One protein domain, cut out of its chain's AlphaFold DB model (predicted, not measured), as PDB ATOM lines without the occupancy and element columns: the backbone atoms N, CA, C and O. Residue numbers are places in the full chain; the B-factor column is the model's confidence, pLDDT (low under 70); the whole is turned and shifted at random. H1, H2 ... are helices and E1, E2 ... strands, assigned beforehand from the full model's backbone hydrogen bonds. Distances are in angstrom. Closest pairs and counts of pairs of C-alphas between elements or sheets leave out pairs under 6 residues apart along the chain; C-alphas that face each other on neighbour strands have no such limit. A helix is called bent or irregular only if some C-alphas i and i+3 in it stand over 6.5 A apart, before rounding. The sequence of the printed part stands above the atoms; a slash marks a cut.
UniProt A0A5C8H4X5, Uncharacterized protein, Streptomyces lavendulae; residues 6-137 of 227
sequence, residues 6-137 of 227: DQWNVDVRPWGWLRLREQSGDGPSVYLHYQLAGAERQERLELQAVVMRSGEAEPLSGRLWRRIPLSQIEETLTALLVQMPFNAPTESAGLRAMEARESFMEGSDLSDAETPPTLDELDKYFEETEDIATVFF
ATOM      1  N   ASP A   6     213.657 238.477 157.656       83.44
ATOM      2  CA  ASP A   6     214.609 238.094 156.614       83.44
ATOM      3  C   ASP A   6     215.911 237.481 157.139       83.44
ATOM      4  O   ASP A   6     216.652 236.920 156.347       83.44
ATOM      5  N   GLN A   7     216.198 237.564 158.439       89.69
ATOM      6  CA  GLN A   7     217.368 236.923 159.056       89.69
ATOM      7  C   GLN A   7     217.068 235.526 159.614       89.69
ATOM      8  O   GLN A   7     217.980 234.844 160.089       89.69
ATOM      9  N   TRP A   8     215.802 235.107 159.575       92.31
ATOM     10  CA  TRP A   8     215.317 233.878 160.183       92.31
ATOM     11  C   TRP A   8     214.702 232.965 159.126       92.31
ATOM     12  O   TRP A   8     213.859 233.374 158.335       92.31
ATOM     13  N   ASN A   9     215.096 231.699 159.150       91.69
ATOM     14  CA  ASN A   9     214.360 230.621 158.514       91.69
ATOM     15  C   ASN A   9     213.248 230.204 159.476       91.69
ATOM     16  O   ASN A   9     213.542 229.798 160.603       91.69
ATOM     17  N   VAL A  10     211.994 230.348 159.050       92.94
ATOM     18  CA  VAL A  10     210.816 230.014 159.857       92.94
ATOM     19  C   VAL A  10     210.148 228.784 159.257       92.94
ATOM     20  O   VAL A  10     209.531 228.858 158.195       92.94
ATOM     21  N   ASP A  11     210.275 227.661 159.955       92.38
ATOM     22  CA  ASP A  11     209.585 226.416 159.641       92.38
ATOM     23  C   ASP A  11     208.282 226.386 160.444       92.38
ATOM     24  O   ASP A  11     208.309 226.568 161.661       92.38
ATOM     25  N   VAL A  12     207.144 226.150 159.795       91.56
ATOM     26  CA  VAL A  12     205.850 225.991 160.476       91.56
ATOM     27  C   VAL A  12     205.367 224.576 160.280       91.56
ATOM     28  O   VAL A  12     205.451 224.035 159.177       91.56
ATOM     29  N   ARG A  13     204.906 223.979 161.370       90.31
ATOM     30  CA  ARG A  13     204.438 222.604 161.440       90.31
ATOM     31  C   ARG A  13     202.987 222.562 161.904       90.31
ATOM     32  O   ARG A  13     202.461 223.586 162.357       90.31
ATOM     33  N   PRO A  14     202.328 221.401 161.757       89.31
ATOM     34  CA  PRO A  14     201.020 221.184 162.346       89.31
ATOM     35  C   PRO A  14     200.967 221.576 163.827       89.31
ATOM     36  O   PRO A  14     201.989 221.673 164.512       89.31
ATOM     37  N   TRP A  15     199.753 221.817 164.315       88.12
ATOM     38  CA  TRP A  15     199.495 222.110 165.736       88.12
ATOM     39  C   TRP A  15     200.144 223.403 166.223       88.12
ATOM     40  O   TRP A  15     200.435 223.566 167.401       88.12
ATOM     41  N   GLY A  16     200.417 224.319 165.300       91.88
ATOM     42  CA  GLY A  16     200.910 225.649 165.615       91.88
ATOM     43  C   GLY A  16     202.321 225.721 166.182       91.88
ATOM     44  O   GLY A  16     202.681 226.739 166.777       91.88
ATOM     45  N   TRP A  17     203.143 224.692 165.965       94.19
ATOM     46  CA  TRP A  17     204.572 224.761 166.250       94.19
ATOM     47  C   TRP A  17     205.336 225.464 165.130       94.19
ATOM     48  O   TRP A  17     205.193 225.160 163.946       94.19
ATOM     49  N   LEU A  18     206.200 226.396 165.519       95.19
ATOM     50  CA  LEU A  18     207.123 227.094 164.638       95.19
ATOM     51  C   LEU A  18     208.550 226.892 165.134       95.19
ATOM     52  O   LEU A  18     208.800 227.013 166.329       95.19
ATOM     53  N   ARG A  19     209.491 226.663 164.218       95.69
ATOM     54  CA  ARG A  19     210.931 226.642 164.492       95.69
ATOM     55  C   ARG A  19     211.599 227.765 163.723       95.69
ATOM     56  O   ARG A  19     211.543 227.816 162.499       95.69
ATOM     57  N   LEU A  20     212.260 228.651 164.451       95.31
ATOM     58  CA  LEU A  20     213.052 229.736 163.906       95.31
ATOM     59  C   LEU A  20     214.527 229.371 164.043       95.31
ATOM     60  O   LEU A  20     215.000 229.064 165.140       95.31
ATOM     61  N   ARG A  21     215.255 229.458 162.932       94.31
ATOM     62  CA  ARG A  21     216.713 229.305 162.877       94.31
ATOM     63  C   ARG A  21     217.317 230.522 162.204       94.31
ATOM     64  O   ARG A  21     216.802 230.969 161.184       94.31
ATOM     65  N   GLU A  22     218.400 231.067 162.740       92.06
ATOM     66  CA  GLU A  22     219.104 232.141 162.038       92.06
ATOM     67  C   GLU A  22     219.688 231.624 160.723       92.06
ATOM     68  O   GLU A  22     220.192 230.503 160.646       92.06
ATOM     69  N   GLN A  23     219.662 232.455 159.681       90.38
ATOM     70  CA  GLN A  23     220.207 232.088 158.372       90.38
ATOM     71  C   GLN A  23     221.709 231.789 158.386       90.38
ATOM     72  O   GLN A  23     222.203 231.117 157.484       90.38
ATOM     73  N   SER A  24     222.438 232.267 159.398       89.44
ATOM     74  CA  SER A  24     223.852 231.944 159.596       89.44
ATOM     75  C   SER A  24     224.097 230.461 159.888       89.44
ATOM     76  O   SER A  24     225.212 230.001 159.678       89.44
ATOM     77  N   GLY A  25     223.093 229.720 160.375       89.44
ATOM     78  CA  GLY A  25     223.210 228.311 160.768       89.44
ATOM     79  C   GLY A  25     223.810 228.088 162.161       89.44
ATOM     80  O   GLY A  25     223.381 227.175 162.857       89.44
ATOM     81  N   ASP A  26     224.716 228.959 162.607       90.69
ATOM     82  CA  ASP A  26     225.390 228.851 163.918       90.69
ATOM     83  C   ASP A  26     224.597 229.490 165.077       90.69
ATOM     84  O   ASP A  26     225.020 229.477 166.241       90.69
ATOM     85  N   GLY A  27     223.468 230.119 164.748       92.25
ATOM     86  CA  GLY A  27     222.617 230.819 165.698       92.25
ATOM     87  C   GLY A  27     221.770 229.885 166.573       92.25
ATOM     88  O   GLY A  27     221.692 228.676 166.352       92.25
ATOM     89  N   PRO A  28     221.103 230.443 167.590       95.38
ATOM     90  CA  PRO A  28     220.165 229.700 168.417       95.38
ATOM     91  C   PRO A  28     218.948 229.222 167.615       95.38
ATOM     92  O   PRO A  28     218.534 229.848 166.636       95.38
ATOM     93  N   SER A  29     218.341 228.137 168.092       96.06
ATOM     94  CA  SER A  29     217.048 227.651 167.599       96.06
ATOM     95  C   SER A  29     215.947 228.045 168.577       96.06
ATOM     96  O   SER A  29     216.095 227.882 169.793       96.06
ATOM     97  N   VAL A  30     214.851 228.588 168.054       96.81
ATOM     98  CA  VAL A  30     213.703 229.034 168.849       96.81
ATOM     99  C   VAL A  30     212.461 228.304 168.376       96.81
ATOM    100  O   VAL A  30     212.136 228.342 167.196       96.81
ATOM    101  N   TYR A  31     211.749 227.687 169.306       96.88
ATOM    102  CA  TYR A  31     210.483 227.014 169.073       96.88
ATOM    103  C   TYR A  31     209.371 227.857 169.681       96.88
ATOM    104  O   TYR A  31     209.446 228.224 170.856       96.88
ATOM    105  N   LEU A  32     208.357 228.181 168.889       96.25
ATOM    106  CA  LEU A  32     207.163 228.897 169.326       96.25
ATOM    107  C   LEU A  32     205.960 227.980 169.147       96.25
ATOM    108  O   LEU A  32     205.864 227.300 168.130       96.25
ATOM    109  N   HIS A  33     205.037 227.993 170.100       95.31
ATOM    110  CA  HIS A  33     203.756 227.303 169.980       95.31
ATOM    111  C   HIS A  33     202.634 228.329 170.022       95.31
ATOM    112  O   HIS A  33     202.444 228.991 171.044       95.31
ATOM    113  N   TYR A  34     201.913 228.472 168.918       95.19
ATOM    114  CA  TYR A  34     200.753 229.344 168.806       95.19
ATOM    115  C   TYR A  34     199.473 228.520 168.742       95.19
ATOM    116  O   TYR A  34     199.409 227.515 168.049       95.19
ATOM    117  N   GLN A  35     198.423 229.002 169.394       94.31
ATOM    118  CA  GLN A  35     197.090 228.417 169.322       94.31
ATOM    119  C   GLN A  35     196.090 229.457 168.818       94.31
ATOM    120  O   GLN A  35     196.171 230.631 169.181       94.31
ATOM    121  N   LEU A  36     195.137 229.036 167.987       94.12
ATOM    122  CA  LEU A  36     193.976 229.860 167.654       94.12
ATOM    123  C   LEU A  36     192.952 229.756 168.787       94.12
ATOM    124  O   LEU A  36     192.503 228.665 169.131       94.12
ATOM    125  N   ALA A  37     192.581 230.896 169.357       93.12
ATOM    126  CA  ALA A  37     191.578 230.991 170.409       93.12
ATOM    127  C   ALA A  37     190.462 231.955 169.997       93.12
ATOM    128  O   ALA A  37     190.726 232.998 169.400       93.12
ATOM    129  N   GLY A  38     189.218 231.646 170.364       93.81
ATOM    130  CA  GLY A  38     188.049 232.485 170.088       93.81
ATOM    131  C   GLY A  38     186.976 231.776 169.263       93.81
ATOM    132  O   GLY A  38     187.092 230.598 168.945       93.81
ATOM    133  N   ALA A  39     185.897 232.497 168.962       92.56
ATOM    134  CA  ALA A  39     184.856 232.013 168.061       92.56
ATOM    135  C   ALA A  39     185.310 232.143 166.602       92.56
ATOM    136  O   ALA A  39     186.061 233.064 166.279       92.56
ATOM    137  N   GLU A  40     184.807 231.277 165.720       86.56
ATOM    138  CA  GLU A  40     185.106 231.315 164.284       86.56
ATOM    139  C   GLU A  40     184.964 232.748 163.725       86.56
ATOM    140  O   GLU A  40     183.971 233.434 163.986       86.56
ATOM    141  N   ARG A  41     185.970 233.217 162.968       85.06
ATOM    142  CA  ARG A  41     186.091 234.593 162.422       85.06
ATOM    143  C   ARG A  41     186.347 235.715 163.437       85.06
ATOM    144  O   ARG A  41     186.460 236.873 163.040       85.06
ATOM    145  N   GLN A  42     186.453 235.400 164.722       93.06
ATOM    146  CA  GLN A  42     186.912 236.302 165.786       93.06
ATOM    147  C   GLN A  42     188.120 235.717 166.522       93.06
ATOM    148  O   GLN A  42     188.386 236.056 167.677       93.06
ATOM    149  N   GLU A  43     188.830 234.805 165.866       94.56
ATOM    150  CA  GLU A  43     189.979 234.148 166.459       94.56
ATOM    151  C   GLU A  43     191.163 235.092 166.566       94.56
ATOM    152  O   GLU A  43     191.379 235.986 165.744       94.56
ATOM    153  N   ARG A  44     191.962 234.828 167.588       94.81
ATOM    154  CA  ARG A  44     193.255 235.443 167.820       94.81
ATOM    155  C   ARG A  44     194.294 234.348 167.980       94.81
ATOM    156  O   ARG A  44     193.991 233.269 168.484       94.81
ATOM    157  N   LEU A  45     195.514 234.651 167.567       95.62
ATOM    158  CA  LEU A  45     196.660 233.812 167.877       95.62
ATOM    159  C   LEU A  45     197.120 234.105 169.300       95.62
ATOM    160  O   LEU A  45     197.310 235.261 169.675       95.62
ATOM    161  N   GLU A  46     197.303 233.053 170.080       95.44
ATOM    162  CA  GLU A  46     197.853 233.109 171.425       95.44
ATOM    163  C   GLU A  46     199.160 232.325 171.462       95.44
ATOM    164  O   GLU A  46     199.187 231.142 171.127       95.44
ATOM    165  N   LEU A  47     200.247 232.983 171.864       95.94
ATOM    166  CA  LEU A  47     201.531 232.329 172.090       95.94
ATOM    167  C   LEU A  47     201.473 231.547 173.411       95.94
ATOM    168  O   LEU A  47     201.453 232.147 174.484       95.94
ATOM    169  N   GLN A  48     201.451 230.219 173.325       94.31
ATOM    170  CA  GLN A  48     201.331 229.311 174.468       94.31
ATOM    171  C   GLN A  48     202.693 228.943 175.062       94.31
ATOM    172  O   GLN A  48     202.845 228.870 176.281       94.31
ATOM    173  N   ALA A  49     203.696 228.711 174.210       93.69
ATOM    174  CA  ALA A  49     205.022 228.298 174.657       93.69
ATOM    175  C   ALA A  49     206.138 228.917 173.821       93.69
ATOM    176  O   ALA A  49     205.998 229.142 172.618       93.69
ATOM    177  N   VAL A  50     207.274 229.142 174.484       95.56
ATOM    178  CA  VAL A  50     208.545 229.475 173.844       95.56
ATOM    179  C   VAL A  50     209.625 228.586 174.433       95.56
ATOM    180  O   VAL A  50     209.854 228.605 175.643       95.56
ATOM    181  N   VAL A  51     210.308 227.835 173.577       95.56
ATOM    182  CA  VAL A  51     211.436 226.985 173.957       95.56
ATOM    183  C   VAL A  51     212.650 227.419 173.149       95.56
ATOM    184  O   VAL A  51     212.545 227.721 171.965       95.56
ATOM    185  N   MET A  52     213.815 227.510 173.783       96.06
ATOM    186  CA  MET A  52     215.028 228.003 173.137       96.06
ATOM    187  C   MET A  52     216.188 227.052 173.370       96.06
ATOM    188  O   MET A  52     216.406 226.598 174.493       96.06
ATOM    189  N   ARG A  53     216.986 226.846 172.326       95.31
ATOM    190  CA  ARG A  53     218.284 226.181 172.396       95.31
ATOM    191  C   ARG A  53     219.372 227.185 172.029       95.31
ATOM    192  O   ARG A  53     219.283 227.841 170.992       95.31
ATOM    193  N   SER A  54     220.384 227.327 172.885       95.50
ATOM    194  CA  SER A  54     221.575 228.123 172.557       95.50
ATOM    195  C   SER A  54     222.283 227.535 171.342       95.50
ATOM    196  O   SER A  54     222.410 226.315 171.251       95.50
ATOM    197  N   GLY A  55     222.783 228.397 170.462       91.75
ATOM    198  CA  GLY A  55     223.722 227.975 169.425       91.75
ATOM    199  C   GLY A  55     225.111 227.737 170.018       91.75
ATOM    200  O   GLY A  55     225.396 228.160 171.142       91.75
ATOM    201  N   GLU A  56     225.998 227.102 169.254       91.81
ATOM    202  CA  GLU A  56     227.398 226.915 169.665       91.81
ATOM    203  C   GLU A  56     228.125 228.260 169.830       91.81
ATOM    204  O   GLU A  56     228.952 228.425 170.728       91.81
ATOM    205  N   ALA A  57     227.789 229.237 168.981       92.31
ATOM    206  CA  ALA A  57     228.455 230.534 168.926       92.31
ATOM    207  C   ALA A  57     227.838 231.602 169.849       92.31
ATOM    208  O   ALA A  57     228.510 232.579 170.190       92.31
ATOM    209  N   GLU A  58     226.569 231.457 170.247       92.62
ATOM    210  CA  GLU A  58     225.837 232.491 170.986       92.62
ATOM    211  C   GLU A  58     224.992 231.895 172.131       92.62
ATOM    212  O   GLU A  58     224.015 231.179 171.881       92.62
ATOM    213  N   PRO A  59     225.312 232.208 173.407       94.81
ATOM    214  CA  PRO A  59     224.498 231.782 174.536       94.81
ATOM    215  C   PRO A  59     223.160 232.531 174.568       94.81
ATOM    216  O   PRO A  59     223.040 233.671 174.107       94.81
ATOM    217  N   LEU A  60     222.156 231.920 175.203       95.44
ATOM    218  CA  LEU A  60     220.864 232.569 175.406       95.44
ATOM    219  C   LEU A  60     221.041 233.847 176.233       95.44
ATOM    220  O   LEU A  60     221.599 233.842 177.331       95.44
ATOM    221  N   SER A  61     220.555 234.962 175.699       95.00
ATOM    222  CA  SER A  61     220.669 236.268 176.338       95.00
ATOM    223  C   SER A  61     219.419 237.108 176.096       95.00
ATOM    224  O   SER A  61     218.660 236.885 175.155       95.00
ATOM    225  N   GLY A  62     219.218 238.154 176.899       95.00
ATOM    226  CA  GLY A  62     218.138 239.113 176.646       95.00
ATOM    227  C   GLY A  62     218.275 239.850 175.303       95.00
ATOM    228  O   GLY A  62     217.313 240.458 174.836       95.00
ATOM    229  N   ARG A  63     219.459 239.845 174.672       92.19
ATOM    230  CA  ARG A  63     219.641 240.404 173.326       92.19
ATOM    231  C   ARG A  63     218.957 239.524 172.287       92.19
ATOM    232  O   ARG A  63     218.268 240.078 171.439       92.19
ATOM    233  N   LEU A  64     219.084 238.203 172.408       92.12
ATOM    234  CA  LEU A  64     218.436 237.238 171.525       92.12
ATOM    235  C   LEU A  64     216.918 237.445 171.474       92.12
ATOM    236  O   LEU A  64     216.353 237.578 170.396       92.12
ATOM    237  N   TRP A  65     216.275 237.604 172.632       93.75
ATOM    238  CA  TRP A  65     214.834 237.872 172.720       93.75
ATOM    239  C   TRP A  65     214.366 239.081 171.908       93.75
ATOM    240  O   TRP A  65     213.272 239.074 171.359       93.75
ATOM    241  N   ARG A  66     215.202 240.118 171.797       92.69
ATOM    242  CA  ARG A  66     214.882 241.330 171.025       92.69
ATOM    243  C   ARG A  66     215.088 241.160 169.518       92.69
ATOM    244  O   ARG A  66     214.702 242.049 168.766       92.69
ATOM    245  N   ARG A  67     215.751 240.081 169.088       92.31
ATOM    246  CA  ARG A  67     216.015 239.764 167.674       92.31
ATOM    247  C   ARG A  67     214.909 238.911 167.059       92.31
ATOM    248  O   ARG A  67     214.820 238.859 165.838       92.31
ATOM    249  N   ILE A  68     214.103 238.249 167.889       94.38
ATOM    250  CA  ILE A  68     213.001 237.411 167.426       94.38
ATOM    251  C   ILE A  68     211.882 238.321 166.909       94.38
ATOM    252  O   ILE A  68     211.388 239.165 167.663       94.38
ATOM    253  N   PRO A  69     211.456 238.162 165.648       94.38
ATOM    254  CA  PRO A  69     210.484 239.038 165.008       94.38
ATOM    255  C   PRO A  69     209.042 238.627 165.364       94.38
ATOM    256  O   PRO A  69     208.237 238.342 164.481       94.38
ATOM    257  N   LEU A  70     208.713 238.563 166.664       94.19
ATOM    258  CA  LEU A  70     207.417 238.055 167.152       94.19
ATOM    259  C   LEU A  70     206.231 238.781 166.507       94.19
ATOM    260  O   LEU A  70     205.312 238.137 166.016       94.19
ATOM    261  N   SER A  71     206.285 240.113 166.427       92.69
ATOM    262  CA  SER A  71     205.203 240.900 165.827       92.69
ATOM    263  C   SER A  71     204.995 240.584 164.345       92.69
ATOM    264  O   SER A  71     203.855 240.493 163.903       92.69
ATOM    265  N   GLN A  72     206.072 240.387 163.577       92.38
ATOM    266  CA  GLN A  72     205.963 240.033 162.158       92.38
ATOM    267  C   GLN A  72     205.431 238.609 161.973       92.38
ATOM    268  O   GLN A  72     204.651 238.361 161.055       92.38
ATOM    269  N   ILE A  73     205.839 237.678 162.841       93.50
ATOM    270  CA  ILE A  73     205.338 236.300 162.840       93.50
ATOM    271  C   ILE A  73     203.835 236.293 163.124       93.50
ATOM    272  O   ILE A  73     203.081 235.708 162.354       93.50
ATOM    273  N   GLU A  74     203.387 236.997 164.164       93.94
ATOM    274  CA  GLU A  74     201.969 237.095 164.529       93.94
ATOM    275  C   GLU A  74     201.125 237.751 163.441       93.94
ATOM    276  O   GLU A  74     200.059 237.240 163.100       93.94
ATOM    277  N   GLU A  75     201.600 238.854 162.862       92.88
ATOM    278  CA  GLU A  75     200.925 239.527 161.752       92.88
ATOM    279  C   GLU A  75     200.770 238.582 160.554       92.88
ATOM    280  O   GLU A  75     199.677 238.453 159.996       92.88
ATOM    281  N   THR A  76     201.838 237.862 160.201       91.06
ATOM    282  CA  THR A  76     201.831 236.965 159.042       91.06
ATOM    283  C   THR A  76     200.959 235.734 159.283       91.06
ATOM    284  O   THR A  76     200.156 235.374 158.423       91.06
ATOM    285  N   LEU A  77     201.058 235.108 160.460       93.25
ATOM    286  CA  LEU A  77     200.187 233.997 160.845       93.25
ATOM    287  C   LEU A  77     198.719 234.439 160.896       93.25
ATOM    288  O   LEU A  77     197.852 233.709 160.428       93.25
ATOM    289  N   THR A  78     198.420 235.639 161.403       94.06
ATOM    290  CA  THR A  78     197.048 236.174 161.434       94.06
ATOM    291  C   THR A  78     196.509 236.355 160.017       94.06
ATOM    292  O   THR A  78     195.392 235.931 159.713       94.06
ATOM    293  N   ALA A  79     197.305 236.951 159.127       91.94
ATOM    294  CA  ALA A  79     196.928 237.118 157.732       91.94
ATOM    295  C   ALA A  79     196.651 235.761 157.062       91.94
ATOM    296  O   ALA A  79     195.624 235.599 156.403       91.94
ATOM    297  N   LEU A  80     197.520 234.771 157.276       91.69
ATOM    298  CA  LEU A  80     197.422 233.456 156.647       91.69
ATOM    299  C   LEU A  80     196.297 232.579 157.217       91.69
ATOM    300  O   LEU A  80     195.587 231.941 156.448       91.69
ATOM    301  N   LEU A  81     196.147 232.526 158.540       93.19
ATOM    302  CA  LEU A  81     195.285 231.556 159.229       93.19
ATOM    303  C   LEU A  81     193.906 232.120 159.581       93.19
ATOM    304  O   LEU A  81     192.952 231.357 159.731       93.19
ATOM    305  N   VAL A  82     193.785 233.442 159.730       93.69
ATOM    306  CA  VAL A  82     192.533 234.095 160.145       93.69
ATOM    307  C   VAL A  82     191.913 234.889 159.001       93.69
ATOM    308  O   VAL A  82     190.702 234.843 158.822       93.69
ATOM    309  N   GLN A  83     192.705 235.611 158.203       93.00
ATOM    310  CA  GLN A  83     192.151 236.511 157.183       93.00
ATOM    311  C   GLN A  83     191.990 235.845 155.811       93.00
ATOM    312  O   GLN A  83     190.901 235.904 155.236       93.00
ATOM    313  N   MET A  84     193.046 235.212 155.285       92.12
ATOM    314  CA  MET A  84     193.064 234.613 153.945       92.12
ATOM    315  C   MET A  84     191.998 233.532 153.706       92.12
ATOM    316  O   MET A  84     191.385 233.587 152.644       92.12
ATOM    317  N   PRO A  85     191.689 232.612 154.642       93.50
ATOM    318  CA  PRO A  85     190.687 231.568 154.407       93.50
ATOM    319  C   PRO A  85     189.301 232.123 154.050       93.50
ATOM    320  O   PRO A  85     188.530 231.466 153.359       93.50
ATOM    321  N   PHE A  86     188.993 233.353 154.480       92.44
ATOM    322  CA  PHE A  86     187.694 233.994 154.257       92.44
ATOM    323  C   PHE A  86     187.736 235.178 153.282       92.44
ATOM    324  O   PHE A  86     186.684 235.604 152.811       92.44
ATOM    325  N   ASN A  87     188.922 235.727 152.992       93.06
ATOM    326  CA  ASN A  87     189.095 236.943 152.185       93.06
ATOM    327  C   ASN A  87     190.130 236.777 151.057       93.06
ATOM    328  O   ASN A  87     190.714 237.764 150.603       93.06
ATOM    329  N   ALA A  88     190.406 235.545 150.627       91.75
ATOM    330  CA  ALA A  88     191.362 235.291 149.557       91.75
ATOM    331  C   ALA A  88     190.923 235.939 148.226       91.75
ATOM    332  O   ALA A  88     189.737 235.915 147.890       91.75
ATOM    333  N   PRO A  89     191.870 236.461 147.423       88.25
ATOM    334  CA  PRO A  89     191.562 237.061 146.122       88.25
ATOM    335  C   PRO A  89     191.085 236.025 145.094       88.25
ATOM    336  O   PRO A  89     190.424 236.375 144.119       88.25
ATOM    337  N   THR A  90     191.428 234.750 145.299       91.56
ATOM    338  CA  THR A  90     191.036 233.633 144.436       91.56
ATOM    339  C   THR A  90     190.564 232.451 145.273       91.56
ATOM    340  O   THR A  90     191.047 232.233 146.386       91.56
ATOM    341  N   GLU A  91     189.665 231.642 144.714       92.62
ATOM    342  CA  GLU A  91     189.161 230.420 145.354       92.62
ATOM    343  C   GLU A  91     190.296 229.442 145.694       92.62
ATOM    344  O   GLU A  91     190.370 228.937 146.810       92.62
ATOM    345  N   SER A  92     191.252 229.252 144.779       89.00
ATOM    346  CA  SER A  92     192.415 228.389 145.013       89.00
ATOM    347  C   SER A  92     193.304 228.864 146.165       89.00
ATOM    348  O   SER A  92     193.867 228.039 146.882       89.00
ATOM    349  N   ALA A  93     193.451 230.181 146.346       86.50
ATOM    350  CA  ALA A  93     194.203 230.724 147.475       86.50
ATOM    351  C   ALA A  93     193.438 230.523 148.793       86.50
ATOM    352  O   ALA A  93     194.057 230.186 149.800       86.50
ATOM    353  N   GLY A  94     192.108 230.658 148.767       91.38
ATOM    354  CA  GLY A  94     191.239 230.379 149.910       91.38
ATOM    355  C   GLY A  94     191.314 228.919 150.355       91.38
ATOM    356  O   GLY A  94     191.542 228.665 151.531       91.38
ATOM    357  N   LEU A  95     191.226 227.969 149.416       92.00
ATOM    358  CA  LEU A  95     191.336 226.534 149.707       92.00
ATOM    359  C   LEU A  95     192.681 226.174 150.345       92.00
ATOM    360  O   LEU A  95     192.703 225.552 151.399       92.00
ATOM    361  N   ARG A  96     193.801 226.650 149.784       88.81
ATOM    362  CA  ARG A  96     195.130 226.430 150.385       88.81
ATOM    363  C   ARG A  96     195.254 227.046 151.777       88.81
ATOM    364  O   ARG A  96     195.891 226.468 152.650       88.81
ATOM    365  N   ALA A  97     194.673 228.228 151.987       90.62
ATOM    366  CA  ALA A  97     194.667 228.866 153.300       90.62
ATOM    367  C   ALA A  97     193.798 228.088 154.303       90.62
ATOM    368  O   ALA A  97     194.173 227.986 155.468       90.62
ATOM    369  N   MET A  98     192.678 227.504 153.860       92.75
ATOM    370  CA  MET A  98     191.857 226.603 154.674       92.75
ATOM    371  C   MET A  98     192.604 225.315 155.030       92.75
ATOM    372  O   MET A  98     192.631 224.975 156.204       92.75
ATOM    373  N   GLU A  99     193.269 224.658 154.076       90.44
ATOM    374  CA  GLU A  99     194.093 223.461 154.329       90.44
ATOM    375  C   GLU A  99     195.234 223.755 155.317       90.44
ATOM    376  O   GLU A  99     195.481 222.992 156.251       90.44
ATOM    377  N   ALA A 100     195.915 224.897 155.154       89.50
ATOM    378  CA  ALA A 100     196.964 225.330 156.075       89.50
ATOM    379  C   ALA A 100     196.409 225.606 157.479       89.50
ATOM    380  O   ALA A 100     197.025 225.236 158.476       89.50
ATOM    381  N   ARG A 101     195.236 226.240 157.561       91.94
ATOM    382  CA  ARG A 101     194.530 226.504 158.816       91.94
ATOM    383  C   ARG A 101     194.068 225.218 159.499       91.94
ATOM    384  O   ARG A 101     194.215 225.105 160.710       91.94
ATOM    385  N   GLU A 102     193.523 224.269 158.750       91.31
ATOM    386  CA  GLU A 102     193.114 222.961 159.258       91.31
ATOM    387  C   GLU A 102     194.331 222.202 159.785       91.31
ATOM    388  O   GLU A 102     194.343 221.856 160.956       91.31
ATOM    389  N   SER A 103     195.419 222.114 159.015       88.25
ATOM    390  CA  SER A 103     196.686 221.510 159.464       88.25
ATOM    391  C   SER A 103     197.253 222.176 160.727       88.25
ATOM    392  O   SER A 103     197.871 221.528 161.571       88.25
ATOM    393  N   PHE A 104     197.056 223.490 160.872       90.31
ATOM    394  CA  PHE A 104     197.485 224.241 162.050       90.31
ATOM    395  C   PHE A 104     196.648 223.907 163.296       90.31
ATOM    396  O   PHE A 104     197.189 223.913 164.399       90.31
ATOM    397  N   MET A 105     195.351 223.624 163.141       88.25
ATOM    398  CA  MET A 105     194.435 223.314 164.250       88.25
ATOM    399  C   MET A 105     194.325 221.818 164.553       88.25
ATOM    400  O   MET A 105     194.101 221.438 165.700       88.25
ATOM    401  N   GLU A 106     194.419 220.969 163.534       80.31
ATOM    402  CA  GLU A 106     194.051 219.563 163.612       80.31
ATOM    403  C   GLU A 106     195.246 218.709 164.033       80.31
ATOM    404  O   GLU A 106     196.072 218.264 163.236       80.31
ATOM    405  N   GLY A 107     195.317 218.462 165.336       62.03
ATOM    406  CA  GLY A 107     195.844 217.218 165.879       62.03
ATOM    407  C   GLY A 107     196.295 217.313 167.328       62.03
ATOM    408  O   GLY A 107     196.355 218.379 167.935       62.03
ATOM    409  N   SER A 108     196.488 216.127 167.891       55.09
ATOM    410  CA  SER A 108     196.491 215.876 169.326       55.09
ATOM    411  C   SER A 108     197.589 214.874 169.670       55.09
ATOM    412  O   SER A 108     197.338 213.674 169.762       55.09
ATOM    413  N   ASP A 109     198.821 215.346 169.832       58.03
ATOM    414  CA  ASP A 109     199.846 214.475 170.425       58.03
ATOM    415  C   ASP A 109     200.761 215.220 171.397       58.03
ATOM    416  O   ASP A 109     201.017 214.744 172.497       58.03
ATOM    417  N   LEU A 110     201.183 216.450 171.073       60.97
ATOM    418  CA  LEU A 110     202.071 217.214 171.963       60.97
ATOM    419  C   LEU A 110     201.344 218.142 172.948       60.97
ATOM    420  O   LEU A 110     201.918 218.489 173.976       60.97
ATOM    421  N   SER A 111     200.107 218.557 172.659       57.16
ATOM    422  CA  SER A 111     199.322 219.431 173.549       57.16
ATOM    423  C   SER A 111     198.637 218.680 174.689       57.16
ATOM    424  O   SER A 111     198.360 219.273 175.728       57.16
ATOM    425  N   ASP A 112     198.357 217.393 174.481       66.94
ATOM    426  CA  ASP A 112     197.666 216.543 175.455       66.94
ATOM    427  C   ASP A 112     198.645 215.908 176.451       66.94
ATOM    428  O   ASP A 112     198.236 215.354 177.474       66.94
ATOM    429  N   ALA A 113     199.949 216.018 176.182       68.56
ATOM    430  CA  ALA A 113     200.977 215.660 177.136       68.56
ATOM    431  C   ALA A 113     200.922 216.628 178.329       68.56
ATOM    432  O   ALA A 113     201.102 217.836 178.187       68.56
ATOM    433  N   GLU A 114     200.725 216.092 179.538       76.50
ATOM    434  CA  GLU A 114     200.764 216.870 180.790       76.50
ATOM    435  C   GLU A 114     202.104 217.607 180.988       76.50
ATOM    436  O   GLU A 114     202.205 218.549 181.778       76.50
ATOM    437  N   THR A 115     203.143 217.176 180.271       79.56
ATOM    438  CA  THR A 115     204.481 217.755 180.286       79.56
ATOM    439  C   THR A 115     204.791 218.461 178.969       79.56
ATOM    440  O   THR A 115     204.605 217.858 177.912       79.56
ATOM    441  N   PRO A 116     205.336 219.694 179.009       79.88
ATOM    442  CA  PRO A 116     205.782 220.373 177.800       79.88
ATOM    443  C   PRO A 116     206.860 219.535 177.093       79.88
ATOM    444  O   PRO A 116     207.704 218.950 177.783       79.88
ATOM    445  N   PRO A 117     206.864 219.492 175.748       88.00
ATOM    446  CA  PRO A 117     207.827 218.696 175.007       88.00
ATOM    447  C   PRO A 117     209.248 219.178 175.289       88.00
ATOM    448  O   PRO A 117     209.529 220.377 175.404       88.00
ATOM    449  N   THR A 118     210.159 218.225 175.411       92.31
ATOM    450  CA  THR A 118     211.586 218.497 175.536       92.31
ATOM    451  C   THR A 118     212.145 219.042 174.220       92.31
ATOM    452  O   THR A 118     211.576 218.866 173.143       92.31
ATOM    453  N   LEU A 119     213.299 219.708 174.293       92.44
ATOM    454  CA  LEU A 119     213.969 220.240 173.103       92.44
ATOM    455  C   LEU A 119     214.323 219.149 172.080       92.44
ATOM    456  O   LEU A 119     214.238 219.394 170.881       92.44
ATOM    457  N   ASP A 120     214.705 217.957 172.541       93.81
ATOM    458  CA  ASP A 120     215.075 216.850 171.655       93.81
ATOM    459  C   ASP A 120     213.841 216.223 170.985       93.81
ATOM    460  O   ASP A 120     213.899 215.838 169.819       93.81
ATOM    461  N   GLU A 121     212.701 216.178 171.683       93.81
ATOM    462  CA  GLU A 121     211.418 215.774 171.093       93.81
ATOM    463  C   GLU A 121     210.949 216.770 170.035       93.81
ATOM    464  O   GLU A 121     210.477 216.354 168.980       93.81
ATOM    465  N   LEU A 122     211.119 218.073 170.280       94.38
ATOM    466  CA  LEU A 122     210.808 219.109 169.298       94.38
ATOM    467  C   LEU A 122     211.693 218.994 168.054       94.38
ATOM    468  O   LEU A 122     211.179 219.064 166.943       94.38
ATOM    469  N   ASP A 123     213.000 218.787 168.200       94.06
ATOM    470  CA  ASP A 123     213.872 218.588 167.036       94.06
ATOM    471  C   ASP A 123     213.448 217.393 166.205       94.06
ATOM    472  O   ASP A 123     213.217 217.527 165.002       94.06
ATOM    473  N   LYS A 124     213.280 216.252 166.876       93.88
ATOM    474  CA  LYS A 124     212.833 215.021 166.244       93.88
ATOM    475  C   LYS A 124     211.498 215.230 165.530       93.88
ATOM    476  O   LYS A 124     211.361 214.836 164.378       93.88
ATOM    477  N   TYR A 125     210.546 215.908 166.168       92.06
ATOM    478  CA  TYR A 125     209.266 216.255 165.558       92.06
ATOM    479  C   TYR A 125     209.448 217.079 164.275       92.06
ATOM    480  O   TYR A 125     208.855 216.756 163.249       92.06
ATOM    481  N   PHE A 126     210.286 218.119 164.284       92.94
ATOM    482  CA  PHE A 126     210.506 218.961 163.103       92.94
ATOM    483  C   PHE A 126     211.241 218.248 161.959       92.94
ATOM    484  O   PHE A 126     211.031 218.629 160.801       92.94
ATOM    485  N   GLU A 127     212.093 217.273 162.279       92.19
ATOM    486  CA  GLU A 127     212.771 216.388 161.324       92.19
ATOM    487  C   GLU A 127     211.796 215.367 160.720       92.19
ATOM    488  O   GLU A 127     211.703 215.249 159.502       92.19
ATOM    489  N   GLU A 128     211.000 214.679 161.545       90.62
ATOM    490  CA  GLU A 128     210.024 213.674 161.090       90.62
ATOM    491  C   GLU A 128     208.873 214.283 160.278       90.62
ATOM    492  O   GLU A 128     208.265 213.610 159.447       90.62
ATOM    493  N   THR A 129     208.578 215.566 160.494       87.12
ATOM    494  CA  THR A 129     207.503 216.294 159.805       87.12
ATOM    495  C   THR A 129     208.002 217.221 158.696       87.12
ATOM    496  O   THR A 129     207.244 218.069 158.220       87.12
ATOM    497  N   GLU A 130     209.260 217.083 158.258       85.88
ATOM    498  CA  GLU A 130     209.841 217.939 157.214       85.88
ATOM    499  C   GLU A 130     209.031 217.941 155.909       85.88
ATOM    500  O   GLU A 130     208.817 219.002 155.313       85.88
ATOM    501  N   ASP A 131     208.476 216.783 155.549       80.38
ATOM    502  CA  ASP A 131     207.699 216.583 154.325       80.38
ATOM    503  C   ASP A 131     206.224 217.013 154.431       80.38
ATOM    504  O   ASP A 131     205.550 217.152 153.409       80.38
ATOM    505  N   ILE A 132     205.688 217.203 155.645       69.69
ATOM    506  CA  ILE A 132     204.227 217.224 155.865       69.69
ATOM    507  C   ILE A 132     203.586 218.562 155.500       69.69
ATOM    508  O   ILE A 132     202.455 218.588 155.034       69.69
ATOM    509  N   ALA A 133     204.302 219.664 155.645       59.00
ATOM    510  CA  ALA A 133     203.998 220.948 155.031       59.00
ATOM    511  C   ALA A 133     205.026 221.917 155.584       59.00
ATOM    512  O   ALA A 133     205.068 222.178 156.784       59.00
ATOM    513  N   THR A 134     205.848 222.486 154.714       58.56
ATOM    514  CA  THR A 134     206.535 223.719 155.070       58.56
ATOM    515  C   THR A 134     205.699 224.830 154.468       58.56
ATOM    516  O   THR A 134     205.752 225.084 153.264       58.56
ATOM    517  N   VAL A 135     204.867 225.473 155.294       64.12
ATOM    518  CA  VAL A 135     204.380 226.807 154.946       64.12
ATOM    519  C   VAL A 135     205.631 227.669 154.912       64.12
ATOM    520  O   VAL A 135     206.119 228.110 155.948       64.12
ATOM    521  N   PHE A 136     206.223 227.825 153.731       57.03
ATOM    522  CA  PHE A 136     207.390 228.671 153.580       57.03
ATOM    523  C   PHE A 136     206.932 230.108 153.795       57.03
ATOM    524  O   PHE A 136     206.339 230.728 152.910       57.03
ATOM    525  N   PHE A 137     207.261 230.647 154.967       62.59
ATOM    526  CA  PHE A 137     207.355 232.082 155.192       62.59
ATOM    527  C   PHE A 137     208.584 232.564 154.432       62.59
ATOM    528  O   PHE A 137     209.554 233.020 155.022       62.59
TER     529      PHE A 137
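What this domain is: This is residues 6 to 137 of the 227 residues of an uncharacterized protein of Streptomyces lavendulae (UniProt A0A5C8H4X5). A strongly twisted wall of four antiparallel strands has helices over both faces, H2 slantwise over one and H4 across the other. H3 folds back from the end of H2, the two making a V, and reaches the sheet with its residues 100 to 105. The printed part has 132 residues, with four named strands and then four named helices along the chain, E1 E2 E3 E4 H1 H2 H3 H4; the sheet's order is E1 - E2 - E3 - E4. The class is mixed, helices and strands, and the whole is compact, with a radius of gyration of the C-alphas of 15.2 A and spans of 46 by 34 by 27 A.

How they stand to each other: E1, residues 8 to 12, and E2, residues 17 to 22, form a hairpin, with N 9 and O 21 2.8 A apart. E3, residues 29 to 37, is antiparallel to E2, with N 18 and O 32 at 2.8 A. E4, residues 44 to 53, forms a hairpin with E3, with N 31 and O 51 at 2.8 A. The four strands are a meander, each the antiparallel neighbour of the one before. H1, residues 62 to 65, is only just not on the sheet, with 4 pairs of C-alphas within 10 A. H2, residues 70 to 87, is on the sheet at a height of 5.6 A; its closest C-alphas to E4 are those of Thr 78 and Leu 45, 6.9 A apart. H2 has a kink of 27 degrees near residue 81 and is irregular, but only just: C-alphas 82 and 85 are 6.54 A apart. H3, residues 91 to 105, touches residues 80 to 87 of H2, opposite ways at a steep tilt of 54 degrees; the closest C-alphas, of Pro 85 and Gly 94, are 4.7 A apart. H3 only grazes the sheet. H4, residues 119 to 128, is on the opposite face from H2, three layers in all, at a height of 9.8 A and at 87 degrees to E2 on the local plane. Each O i to N i+4 pair is within hydrogen-bond range in H3 and H4, and 11 of 14 are in H2; H1 is too short for such a pair.

Where its parts are: E1 begins at C-alpha 8 (215.317, 233.878, 160.183). E3 spans 25.8 A, E4 27.1 A, H2 23.7 A and H3 20.9 A from first to last C-alpha. H4 spans 14.2 A and ends at C-alpha 128 (210.024, 213.674, 161.090).

The domain as a whole: The two C-alphas farthest apart, of Pro 59 and Glu 91, are 45.8 A apart. The printed part has no cut. The link from H3 to H4, residues 106 to 118, is long. Residues 107 to 113 and 132 to 137 have pLDDT under 70.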